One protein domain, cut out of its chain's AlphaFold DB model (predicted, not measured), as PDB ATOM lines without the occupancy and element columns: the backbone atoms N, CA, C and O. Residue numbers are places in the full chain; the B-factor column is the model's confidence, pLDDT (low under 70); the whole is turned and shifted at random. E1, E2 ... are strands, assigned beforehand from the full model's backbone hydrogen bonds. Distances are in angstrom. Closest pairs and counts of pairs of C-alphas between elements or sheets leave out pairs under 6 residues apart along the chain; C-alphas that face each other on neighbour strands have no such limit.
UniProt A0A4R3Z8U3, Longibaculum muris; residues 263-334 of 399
ATOM      1  N   THR A 263     -44.998  14.690 -11.650       51.50
ATOM      2  CA  THR A 263     -45.815  13.746 -10.905       51.50
ATOM      3  C   THR A 263     -44.933  12.660 -10.297       51.50
ATOM      4  O   THR A 263     -43.958  12.212 -10.884       51.50
ATOM      5  N   ASN A 264     -45.240  12.289  -9.056       57.25
ATOM      6  CA  ASN A 264     -44.507  11.314  -8.248       57.25
ATOM      7  C   ASN A 264     -43.091  11.724  -7.801       57.25
ATOM      8  O   ASN A 264     -42.405  10.919  -7.175       57.25
ATOM      9  N   ILE A 265     -42.680  12.981  -8.009       62.28
ATOM     10  CA  ILE A 265     -41.439  13.500  -7.421       62.28
ATOM     11  C   ILE A 265     -41.674  13.835  -5.945       62.28
ATOM     12  O   ILE A 265     -42.591  14.587  -5.600       62.28
ATOM     13  N   ASP A 266     -40.818  13.292  -5.077       59.81
ATOM     14  CA  ASP A 266     -40.757  13.676  -3.670       59.81
ATOM     15  C   ASP A 266     -39.994  15.000  -3.522       59.81
ATOM     16  O   ASP A 266     -38.801  15.112  -3.815       59.81
ATOM     17  N   TYR A 267     -40.699  16.014  -3.036       65.31
ATOM     18  CA  TYR A 267     -40.141  17.302  -2.665       65.31
ATOM     19  C   TYR A 267     -39.755  17.287  -1.189       65.31
ATOM     20  O   TYR A 267     -40.550  16.928  -0.314       65.31
ATOM     21  N   TYR A 268     -38.530  17.717  -0.916       59.66
ATOM     22  CA  TYR A 268     -37.968  17.784   0.423       59.66
ATOM     23  C   TYR A 268     -38.129  19.204   0.958       59.66
ATOM     24  O   TYR A 268     -37.700  20.170   0.327       59.66
ATOM     25  N   THR A 269     -38.772  19.339   2.117       59.41
ATOM     26  CA  THR A 269     -38.794  20.612   2.847       59.41
ATOM     27  C   THR A 269     -37.440  20.759   3.627       59.41
ATOM     28  O   THR A 269     -36.729  19.766   3.746       59.41
ATOM     29  N   ASN A 270     -36.975  21.942   4.079       54.53
ATOM     30  CA  ASN A 270     -35.600  22.200   4.648       54.53
ATOM     31  C   ASN A 270     -35.311  21.959   6.184       54.53
ATOM     32  O   ASN A 270     -36.013  22.559   6.985       54.53
ATOM     33  N   VAL A 271     -34.253  21.218   6.604       51.25
ATOM     34  CA  VAL A 271     -34.048  20.542   7.938       51.25
ATOM     35  C   VAL A 271     -34.021  21.412   9.230       51.25
ATOM     36  O   VAL A 271     -34.614  20.944  10.203       51.25
ATOM     37  N   PRO A 272     -33.488  22.649   9.296       41.25
ATOM     38  CA  PRO A 272     -33.456  23.442  10.530       41.25
ATOM     39  C   PRO A 272     -34.784  24.142  10.890       41.25
ATOM     40  O   PRO A 272     -35.046  24.373  12.064       41.25
ATOM     41  N   TYR A 273     -35.688  24.381   9.927       50.28
ATOM     42  CA  TYR A 273     -37.083  24.853  10.174       50.28
ATOM     43  C   TYR A 273     -38.095  23.876   9.616       50.28
ATOM     44  O   TYR A 273     -39.243  24.218   9.322       50.28
ATOM     45  N   LEU A 274     -37.618  22.654   9.386       49.03
ATOM     46  CA  LEU A 274     -38.266  21.718   8.510       49.03
ATOM     47  C   LEU A 274     -39.538  21.325   9.139       49.03
ATOM     48  O   LEU A 274     -39.613  20.743  10.222       49.03
ATOM     49  N   ASN A 275     -40.498  21.414   8.275       52.66
ATOM     50  CA  ASN A 275     -41.673  20.668   8.430       52.66
ATOM     51  C   ASN A 275     -41.494  19.141   8.438       52.66
ATOM     52  O   ASN A 275     -42.485  18.485   8.257       52.66
ATOM     53  N   GLY A 276     -40.298  18.559   8.654       56.91
ATOM     54  CA  GLY A 276     -39.939  17.127   8.590       56.91
ATOM     55  C   GLY A 276     -40.657  16.317   7.499       56.91
ATOM     56  O   GLY A 276     -40.754  15.097   7.605       56.91
ATOM     57  N   VAL A 277     -41.197  16.995   6.490       65.81
ATOM     58  CA  VAL A 277     -42.275  16.493   5.656       65.81
ATOM     59  C   VAL A 277     -41.745  16.449   4.245       65.81
ATOM     60  O   VAL A 277     -41.260  17.446   3.701       65.81
ATOM     61  N   LYS A 278     -41.832  15.265   3.664       74.38
ATOM     62  CA  LYS A 278     -41.715  15.062   2.230       74.38
ATOM     63  C   LYS A 278     -43.106  15.238   1.655       74.38
ATOM     64  O   LYS A 278     -44.077  14.807   2.275       74.38
ATOM     65  N   TYR A 279     -43.227  15.850   0.489       76.38
ATOM     66  CA  TYR A 279     -44.497  15.807  -0.215       76.38
ATOM     67  C   TYR A 279     -44.327  15.337  -1.642       76.38
ATOM     68  O   TYR A 279     -43.408  15.750  -2.337       76.38
ATOM     69  N   THR A 280     -45.231  14.470  -2.072       74.06
ATOM     70  CA  THR A 280     -45.299  14.008  -3.453       74.06
ATOM     71  C   THR A 280     -46.387  14.789  -4.154       74.06
ATOM     72  O   THR A 280     -47.508  14.838  -3.646       74.06
ATOM     73  N   LYS A 281     -46.095  15.381  -5.311       75.81
ATOM     74  CA  LYS A 281     -47.139  15.928  -6.183       75.81
ATOM     75  C   LYS A 281     -47.644  14.814  -7.099       75.81
ATOM     76  O   LYS A 281     -46.850  14.195  -7.792       75.81
ATOM     77  N   ASN A 282     -48.942  14.552  -7.122       74.56
ATOM     78  CA  ASN A 282     -49.577  13.582  -8.009       74.56
ATOM     79  C   ASN A 282     -50.734  14.264  -8.748       74.56
ATOM     80  O   ASN A 282     -51.824  14.428  -8.203       74.56
ATOM     81  N   LYS A 283     -50.476  14.684  -9.992       75.62
ATOM     82  CA  LYS A 283     -51.394  15.488 -10.817       75.62
ATOM     83  C   LYS A 283     -51.861  16.756 -10.080       75.62
ATOM     84  O   LYS A 283     -51.075  17.697  -9.956       75.62
ATOM     85  N   ASP A 284     -53.097  16.742  -9.582       76.88
ATOM     86  CA  ASP A 284     -53.771  17.855  -8.901       76.88
ATOM     87  C   ASP A 284     -53.812  17.695  -7.371       76.88
ATOM     88  O   ASP A 284     -54.385  18.527  -6.668       76.88
ATOM     89  N   GLU A 285     -53.210  16.630  -6.845       85.25
ATOM     90  CA  GLU A 285     -53.178  16.334  -5.419       85.25
ATOM     91  C   GLU A 285     -51.748  16.167  -4.911       85.25
ATOM     92  O   GLU A 285     -50.784  15.987  -5.658       85.25
ATOM     93  N   TYR A 286     -51.614  16.226  -3.597       85.38
ATOM     94  CA  TYR A 286     -50.375  16.104  -2.869       85.38
ATOM     95  C   TYR A 286     -50.511  15.022  -1.796       85.38
ATOM     96  O   TYR A 286     -51.583  14.794  -1.226       85.38
ATOM     97  N   ILE A 287     -49.397  14.364  -1.497       85.94
ATOM     98  CA  ILE A 287     -49.280  13.410  -0.394       85.94
ATOM     99  C   ILE A 287     -48.216  13.943   0.549       85.94
ATOM    100  O   ILE A 287     -47.060  14.028   0.156       85.94
ATOM    101  N   LEU A 288     -48.590  14.280   1.781       86.06
ATOM    102  CA  LEU A 288     -47.648  14.624   2.843       86.06
ATOM    103  C   LEU A 288     -47.148  13.338   3.501       86.06
ATOM    104  O   LEU A 288     -47.947  12.492   3.905       86.06
ATOM    105  N   LYS A 289     -45.836  13.211   3.647       82.75
ATOM    106  CA  LYS A 289     -45.134  12.097   4.284       82.75
ATOM    107  C   LYS A 289     -44.152  12.646   5.316       82.75
ATOM    108  O   LYS A 289     -43.673  13.759   5.156       82.75
ATOM    109  N   ASN A 290     -43.812  11.882   6.341       78.81
ATOM    110  CA  ASN A 290     -42.736  12.242   7.267       78.81
ATOM    111  C   ASN A 290     -41.343  11.937   6.662       78.81
ATOM    112  O   ASN A 290     -41.228  11.514   5.504       78.81
ATOM    113  N   LYS A 291     -40.270  12.135   7.440       71.50
ATOM    114  CA  LYS A 291     -38.885  11.891   6.999       71.50
ATOM    115  C   LYS A 291     -38.652  10.435   6.578       71.50
ATOM    116  O   LYS A 291     -37.953  10.197   5.592       71.50
ATOM    117  N   GLU A 292     -39.297   9.479   7.243       74.31
ATOM    118  CA  GLU A 292     -39.220   8.045   6.934       74.31
ATOM    119  C   GLU A 292     -40.090   7.637   5.730       74.31
ATOM    120  O   GLU A 292     -40.088   6.479   5.326       74.31
ATOM    121  N   GLY A 293     -40.834   8.573   5.128       73.12
ATOM    122  CA  GLY A 293     -41.711   8.309   3.984       73.12
ATOM    123  C   GLY A 293     -43.106   7.795   4.358       73.12
ATOM    124  O   GLY A 293     -43.916   7.526   3.470       73.12
ATOM    125  N   LYS A 294     -43.433   7.706   5.652       83.12
ATOM    126  CA  LYS A 294     -44.772   7.346   6.129       83.12
ATOM    127  C   LYS A 294     -45.754   8.471   5.829       83.12
ATOM    128  O   LYS A 294     -45.508   9.625   6.170       83.12
ATOM    129  N   ILE A 295     -46.891   8.123   5.235       87.19
ATOM    130  CA  ILE A 295     -47.943   9.077   4.869       87.19
ATOM    131  C   ILE A 295     -48.561   9.699   6.132       87.19
ATOM    132  O   ILE A 295     -49.018   8.990   7.026       87.19
ATOM    133  N   ILE A 296     -48.583  11.031   6.171       87.62
ATOM    134  CA  ILE A 296     -49.257  11.861   7.178       87.62
ATOM    135  C   ILE A 296     -50.655  12.237   6.680       87.62
ATOM    136  O   ILE A 296     -51.633  12.112   7.413       87.62
ATOM    137  N   ALA A 297     -50.754  12.689   5.425       86.88
ATOM    138  CA  ALA A 297     -52.015  13.062   4.796       86.88
ATOM    139  C   ALA A 297     -51.974  12.779   3.290       86.88
ATOM    140  O   ALA A 297     -51.039  13.176   2.600       86.88
ATOM    141  N   SER A 298     -53.006  12.113   2.780       88.81
ATOM    142  CA  SER A 298     -53.265  11.909   1.349       88.81
ATOM    143  C   SER A 298     -54.366  12.849   0.850       88.81
ATOM    144  O   SER A 298     -55.072  13.444   1.668       88.81
ATOM    145  N   GLU A 299     -54.548  12.946  -0.473       89.69
ATOM    146  CA  GLU A 299     -55.606  13.752  -1.122       89.69
ATOM    147  C   GLU A 299     -55.539  15.236  -0.721       89.69
ATOM    148  O   GLU A 299     -56.551  15.919  -0.517       89.69
ATOM    149  N   VAL A 300     -54.322  15.733  -0.504       90.44
ATOM    150  CA  VAL A 300     -54.100  17.131  -0.156       90.44
ATOM    151  C   VAL A 300     -54.214  17.945  -1.436       90.44
ATOM    152  O   VAL A 300     -53.544  17.659  -2.412       90.44
ATOM    153  N   LYS A 301     -55.058  18.970  -1.455       90.62
ATOM    154  CA  LYS A 301     -55.276  19.821  -2.633       90.62
ATOM    155  C   LYS A 301     -54.278  20.960  -2.713       90.62
ATOM    156  O   LYS A 301     -53.863  21.358  -3.793       90.62
ATOM    157  N   THR A 302     -53.920  21.525  -1.565       87.56
ATOM    158  CA  THR A 302     -52.987  22.650  -1.482       87.56
ATOM    159  C   THR A 302     -52.131  22.543  -0.229       87.56
ATOM    160  O   THR A 302     -52.575  22.030   0.803       87.56
ATOM    161  N   ILE A 303     -50.898  23.037  -0.328       86.38
ATOM    162  CA  ILE A 303     -49.941  23.144   0.774       86.38
ATOM    163  C   ILE A 303     -49.449  24.590   0.806       86.38
ATOM    164  O   ILE A 303     -49.052  25.137  -0.222       86.38
ATOM    165  N   GLN A 304     -49.488  25.218   1.976       85.69
ATOM    166  CA  GLN A 304     -49.021  26.580   2.202       85.69
ATOM    167  C   GLN A 304     -47.963  26.574   3.308       85.69
ATOM    168  O   GLN A 304     -48.226  26.199   4.453       85.69
ATOM    169  N   PHE A 305     -46.752  26.991   2.944       80.94
ATOM    170  CA  PHE A 305     -45.591  26.995   3.829       80.94
ATOM    171  C   PHE A 305     -45.468  28.320   4.584       80.94
ATOM    172  O   PHE A 305     -45.611  29.401   4.007       80.94
ATOM    173  N   THR A 306     -45.173  28.234   5.883       79.00
ATOM    174  CA  THR A 306     -45.151  29.394   6.791       79.00
ATOM    175  C   THR A 306     -43.744  29.871   7.164       79.00
ATOM    176  O   THR A 306     -43.622  30.823   7.926       79.00
ATOM    177  N   ASN A 307     -42.687  29.229   6.646       73.06
ATOM    178  CA  ASN A 307     -41.300  29.390   7.116       73.06
ATOM    179  C   ASN A 307     -41.127  29.108   8.623       73.06
ATOM    180  O   ASN A 307     -40.223  29.632   9.264       73.06
ATOM    181  N   SER A 308     -42.004  28.281   9.187       76.19
ATOM    182  CA  SER A 308     -41.956  27.813  10.571       76.19
ATOM    183  C   SER A 308     -42.304  26.317  10.615       76.19
ATOM    184  O   SER A 308     -42.699  25.768   9.576       76.19
ATOM    185  N   PRO A 309     -42.262  25.670  11.795       79.25
ATOM    186  CA  PRO A 309     -42.708  24.286  11.977       79.25
ATOM    187  C   PRO A 309     -44.223  24.052  11.821       79.25
ATOM    188  O   PRO A 309     -44.754  23.051  12.298       79.25
ATOM    189  N   ILE A 310     -44.943  25.003  11.228       85.81
ATOM    190  CA  ILE A 310     -46.372  24.910  10.959       85.81
ATOM    191  C   ILE A 310     -46.602  24.900   9.447       85.81
ATOM    192  O   ILE A 310     -46.227  25.838   8.743       85.81
ATOM    193  N   ILE A 311     -47.285  23.883   8.928       87.88
ATOM    194  CA  ILE A 311     -47.829  23.893   7.561       87.88
ATOM    195  C   ILE A 311     -49.331  24.062   7.626       87.88
ATOM    196  O   ILE A 311     -50.003  23.411   8.420       87.88
ATOM    197  N   LEU A 312     -49.868  24.874   6.720       90.44
ATOM    198  CA  LEU A 312     -51.290  24.877   6.426       90.44
ATOM    199  C   LEU A 312     -51.531  24.029   5.172       90.44
ATOM    200  O   LEU A 312     -51.000  24.337   4.108       90.44
ATOM    201  N   TYR A 313     -52.324  22.967   5.276       92.00
ATOM    202  CA  TYR A 313     -52.681  22.124   4.133       92.00
ATOM    203  C   TYR A 313     -54.195  21.978   4.006       92.00
ATOM    204  O   TYR A 313     -54.935  22.119   4.982       92.00
ATOM    205  N   GLN A 314     -54.672  21.710   2.793       93.00
ATOM    206  CA  GLN A 314     -56.098  21.610   2.498       93.00
ATOM    207  C   GLN A 314     -56.475  20.215   2.013       93.00
ATOM    208  O   GLN A 314     -55.896  19.722   1.051       93.00
ATOM    209  N   LYS A 315     -57.515  19.631   2.614       91.00
ATOM    210  CA  LYS A 315     -58.266  18.493   2.062       91.00
ATOM    211  C   LYS A 315     -59.695  18.934   1.718       91.00
ATOM    212  O   LYS A 315     -59.920  19.673   0.761       91.00
ATOM    213  N   ASN A 316     -60.669  18.532   2.535       90.44
ATOM    214  CA  ASN A 316     -62.037  19.063   2.554       90.44
ATOM    215  C   ASN A 316     -62.137  20.379   3.350       90.44
ATOM    216  O   ASN A 316     -62.958  21.237   3.041       90.44
ATOM    217  N   LYS A 317     -61.285  20.527   4.364       92.75
ATOM    218  CA  LYS A 317     -61.054  21.719   5.176       92.75
ATOM    219  C   LYS A 317     -59.564  22.051   5.160       92.75
ATOM    220  O   LYS A 317     -58.751  21.284   4.643       92.75
ATOM    221  N   PHE A 318     -59.220  23.192   5.730       93.25
ATOM    222  CA  PHE A 318     -57.850  23.566   6.027       93.25
ATOM    223  C   PHE A 318     -57.448  23.059   7.405       93.25
ATOM    224  O   PHE A 318     -58.215  23.179   8.363       93.25
ATOM    225  N   TYR A 319     -56.237  22.524   7.478       92.69
ATOM    226  CA  TYR A 319     -55.637  21.894   8.642       92.69
ATOM    227  C   TYR A 319     -54.261  22.496   8.887       92.69
ATOM    228  O   TYR A 319     -53.544  22.820   7.939       92.69
ATOM    229  N   LEU A 320     -53.889  22.606  10.157       91.69
ATOM    230  CA  LEU A 320     -52.538  22.976  10.555       91.69
ATOM    231  C   LEU A 320     -51.790  21.715  10.974       91.69
ATOM    232  O   LEU A 320     -52.278  20.957  11.810       91.69
ATOM    233  N   LEU A 321     -50.620  21.495  10.398       89.44
ATOM    234  CA  LEU A 321     -49.695  20.442  10.784       89.44
ATOM    235  C   LEU A 321     -48.558  21.076  11.579       89.44
ATOM    236  O   LEU A 321     -47.877  21.941  11.035       89.44
ATOM    237  N   ASP A 322     -48.362  20.640  12.823       86.94
ATOM    238  CA  ASP A 322     -47.107  20.859  13.535       86.94
ATOM    239  C   ASP A 322     -46.156  19.726  13.185       86.94
ATOM    240  O   ASP A 322     -46.489  18.541  13.216       86.94
ATOM    241  N   THR A 323     -44.964  20.095  12.786       82.31
ATOM    242  CA  THR A 323     -44.018  19.170  12.181       82.31
ATOM    243  C   THR A 323     -42.862  18.816  13.070       82.31
ATOM    244  O   THR A 323     -42.034  17.983  12.703       82.31
ATOM    245  N   ARG A 324     -42.809  19.434  14.248       78.56
ATOM    246  CA  ARG A 324     -41.918  19.000  15.318       78.56
ATOM    247  C   ARG A 324     -42.323  17.614  15.796       78.56
ATOM    248  O   ARG A 324     -41.458  16.794  16.075       78.56
ATOM    249  N   ASP A 325     -43.626  17.341  15.840       83.94
ATOM    250  CA  ASP A 325     -44.185  16.065  16.288       83.94
ATOM    251  C   ASP A 325     -45.064  15.354  15.241       83.94
ATOM    252  O   ASP A 325     -45.602  14.281  15.521       83.94
ATOM    253  N   MET A 326     -45.182  15.917  14.032       84.19
ATOM    254  CA  MET A 326     -46.011  15.413  12.927       84.19
ATOM    255  C   MET A 326     -47.501  15.313  13.258       84.19
ATOM    256  O   MET A 326     -48.224  14.517  12.647       84.19
ATOM    257  N   LYS A 327     -47.992  16.110  14.212       86.19
ATOM    258  CA  LYS A 327     -49.401  16.095  14.597       86.19
ATOM    259  C   LYS A 327     -50.172  17.206  13.914       86.19
ATOM    260  O   LYS A 327     -49.829  18.385  13.947       86.19
ATOM    261  N   THR A 328     -51.297  16.816  13.323       85.81
ATOM    262  CA  THR A 328     -52.294  17.787  12.882       85.81
ATOM    263  C   THR A 328     -52.954  18.400  14.115       85.81
ATOM    264  O   THR A 328     -53.541  17.693  14.937       85.81
ATOM    265  N   ILE A 329     -52.869  19.720  14.237       86.88
ATOM    266  CA  ILE A 329     -53.555  20.489  15.271       86.88
ATOM    267  C   ILE A 329     -55.060  20.312  15.045       86.88
ATOM    268  O   ILE A 329     -55.546  20.492  13.927       86.88
ATOM    269  N   GLN A 330     -55.816  19.975  16.098       80.75
ATOM    270  CA  GLN A 330     -57.262  19.680  16.044       80.75
ATOM    271  C   GLN A 330     -58.146  20.918  15.788       80.75
ATOM    272  O   GLN A 330     -59.244  21.059  16.325       80.75
ATOM    273  N   ARG A 331     -57.679  21.848  14.963       83.00
ATOM    274  CA  ARG A 331     -58.409  23.033  14.551       83.00
ATOM    275  C   ARG A 331     -58.489  23.046  13.034       83.00
ATOM    276  O   ARG A 331     -57.470  23.055  12.352       83.00
ATOM    277  N   THR A 332     -59.717  23.040  12.522       90.25
ATOM    278  CA  THR A 332     -59.981  22.994  11.080       90.25
ATOM    279  C   THR A 332     -60.781  24.202  10.636       90.25
ATOM    280  O   THR A 332     -61.690  24.624  11.355       90.25
ATOM    281  N   TYR A 333     -60.522  24.683   9.427       92.88
ATOM    282  CA  TYR A 333     -61.179  25.866   8.877       92.88
ATOM    283  C   TYR A 333     -61.816  25.564   7.524       92.88
ATOM    284  O   TYR A 333     -61.303  24.749   6.759       92.88
ATOM    285  N   LYS A 334     -62.932  26.219   7.202       91.38
ATOM    286  CA  LYS A 334     -63.554  26.080   5.878       91.38
ATOM    287  C   LYS A 334     -62.722  26.787   4.810       91.38
ATOM    288  O   LYS A 334     -62.605  26.279   3.700       91.38
TER     289      LYS A 334
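This is residues 263 to 334 of the 399 residues of a protein of Longibaculum muris (UniProt A0A4R3Z8U3). Two small, strongly turned sheets of four strands each lie partly face to face as a sandwich: E1 to E4 make one layer, E5 to E8 the other, and the chain passes from one to the other at Lys 301, between E4 and E5. E1 and E8 are farthest from the middle, while E3 and E6 are nearest to it. The printed part has 72 residues, with no named helix and eight named strands in the order E1 to E8; both sheets are antiparallel and run E1 E2 E3 E4 and E5 E6 E7 E8, and the class is all strand. The whole is compact, with a radius of gyration of the C-alphas of 11.1 A and spans of 29 by 29 by 20 A.

E1, residues 266 to 268, begins at C-alpha 266 (-40.757, 13.676, -3.670). E2, residues 278 to 282, is 13.0 A long, and E3, residues 285 to 289, is 13.3 A. E4, residues 295 to 300, measures 11.3 A and ends at C-alpha 300 (-54.100, 17.131, -0.156). E5, residues 302 to 305, measures 10.1 A. E6, residues 310 to 314, is 13.3 A long, and E7, residues 318 to 322, is 13.4 A. E8, residues 327 to 333, is the longest at 16.3 A and ends at C-alpha 333 (-61.179, 25.866, 8.877).

E1 to E4 form a meander, each strand the antiparallel neighbour of the one before. In the hairpin E1 and E2, N 267 and O 279 are 2.8 A apart, within hydrogen-bond range. In the hairpin E2 and E3, N 280 and O 287 are at 2.9 A; in the hairpin E3 and E4, N 286 and O 300 are at 2.7 A. E4 and E5 meet only through their link. E5 to E8 form a second meander of three hairpins: N 304 and O 312 are 2.8 A apart for E5 and E6, N 313 and O 319 2.9 A for E6 and E7, and N 329 and O 320 2.8 A for E7 and E8. The sheets make a sandwich, two sheets face to face, with strands at 20 degrees between them. The closest C-alphas of E4 and E6, those of Val 300 and Gln 314, are 5.6 A apart; E1 and E8 are apart.

The C-alphas farthest apart are those of Pro 272 and Lys 334, at 30.6 A. The printed part has no cut. The link E1 to E2 is short, the other links are tight, and no link is long. The mean pLDDT of the printed part is 78.4; residues 263 to 277 are under 70.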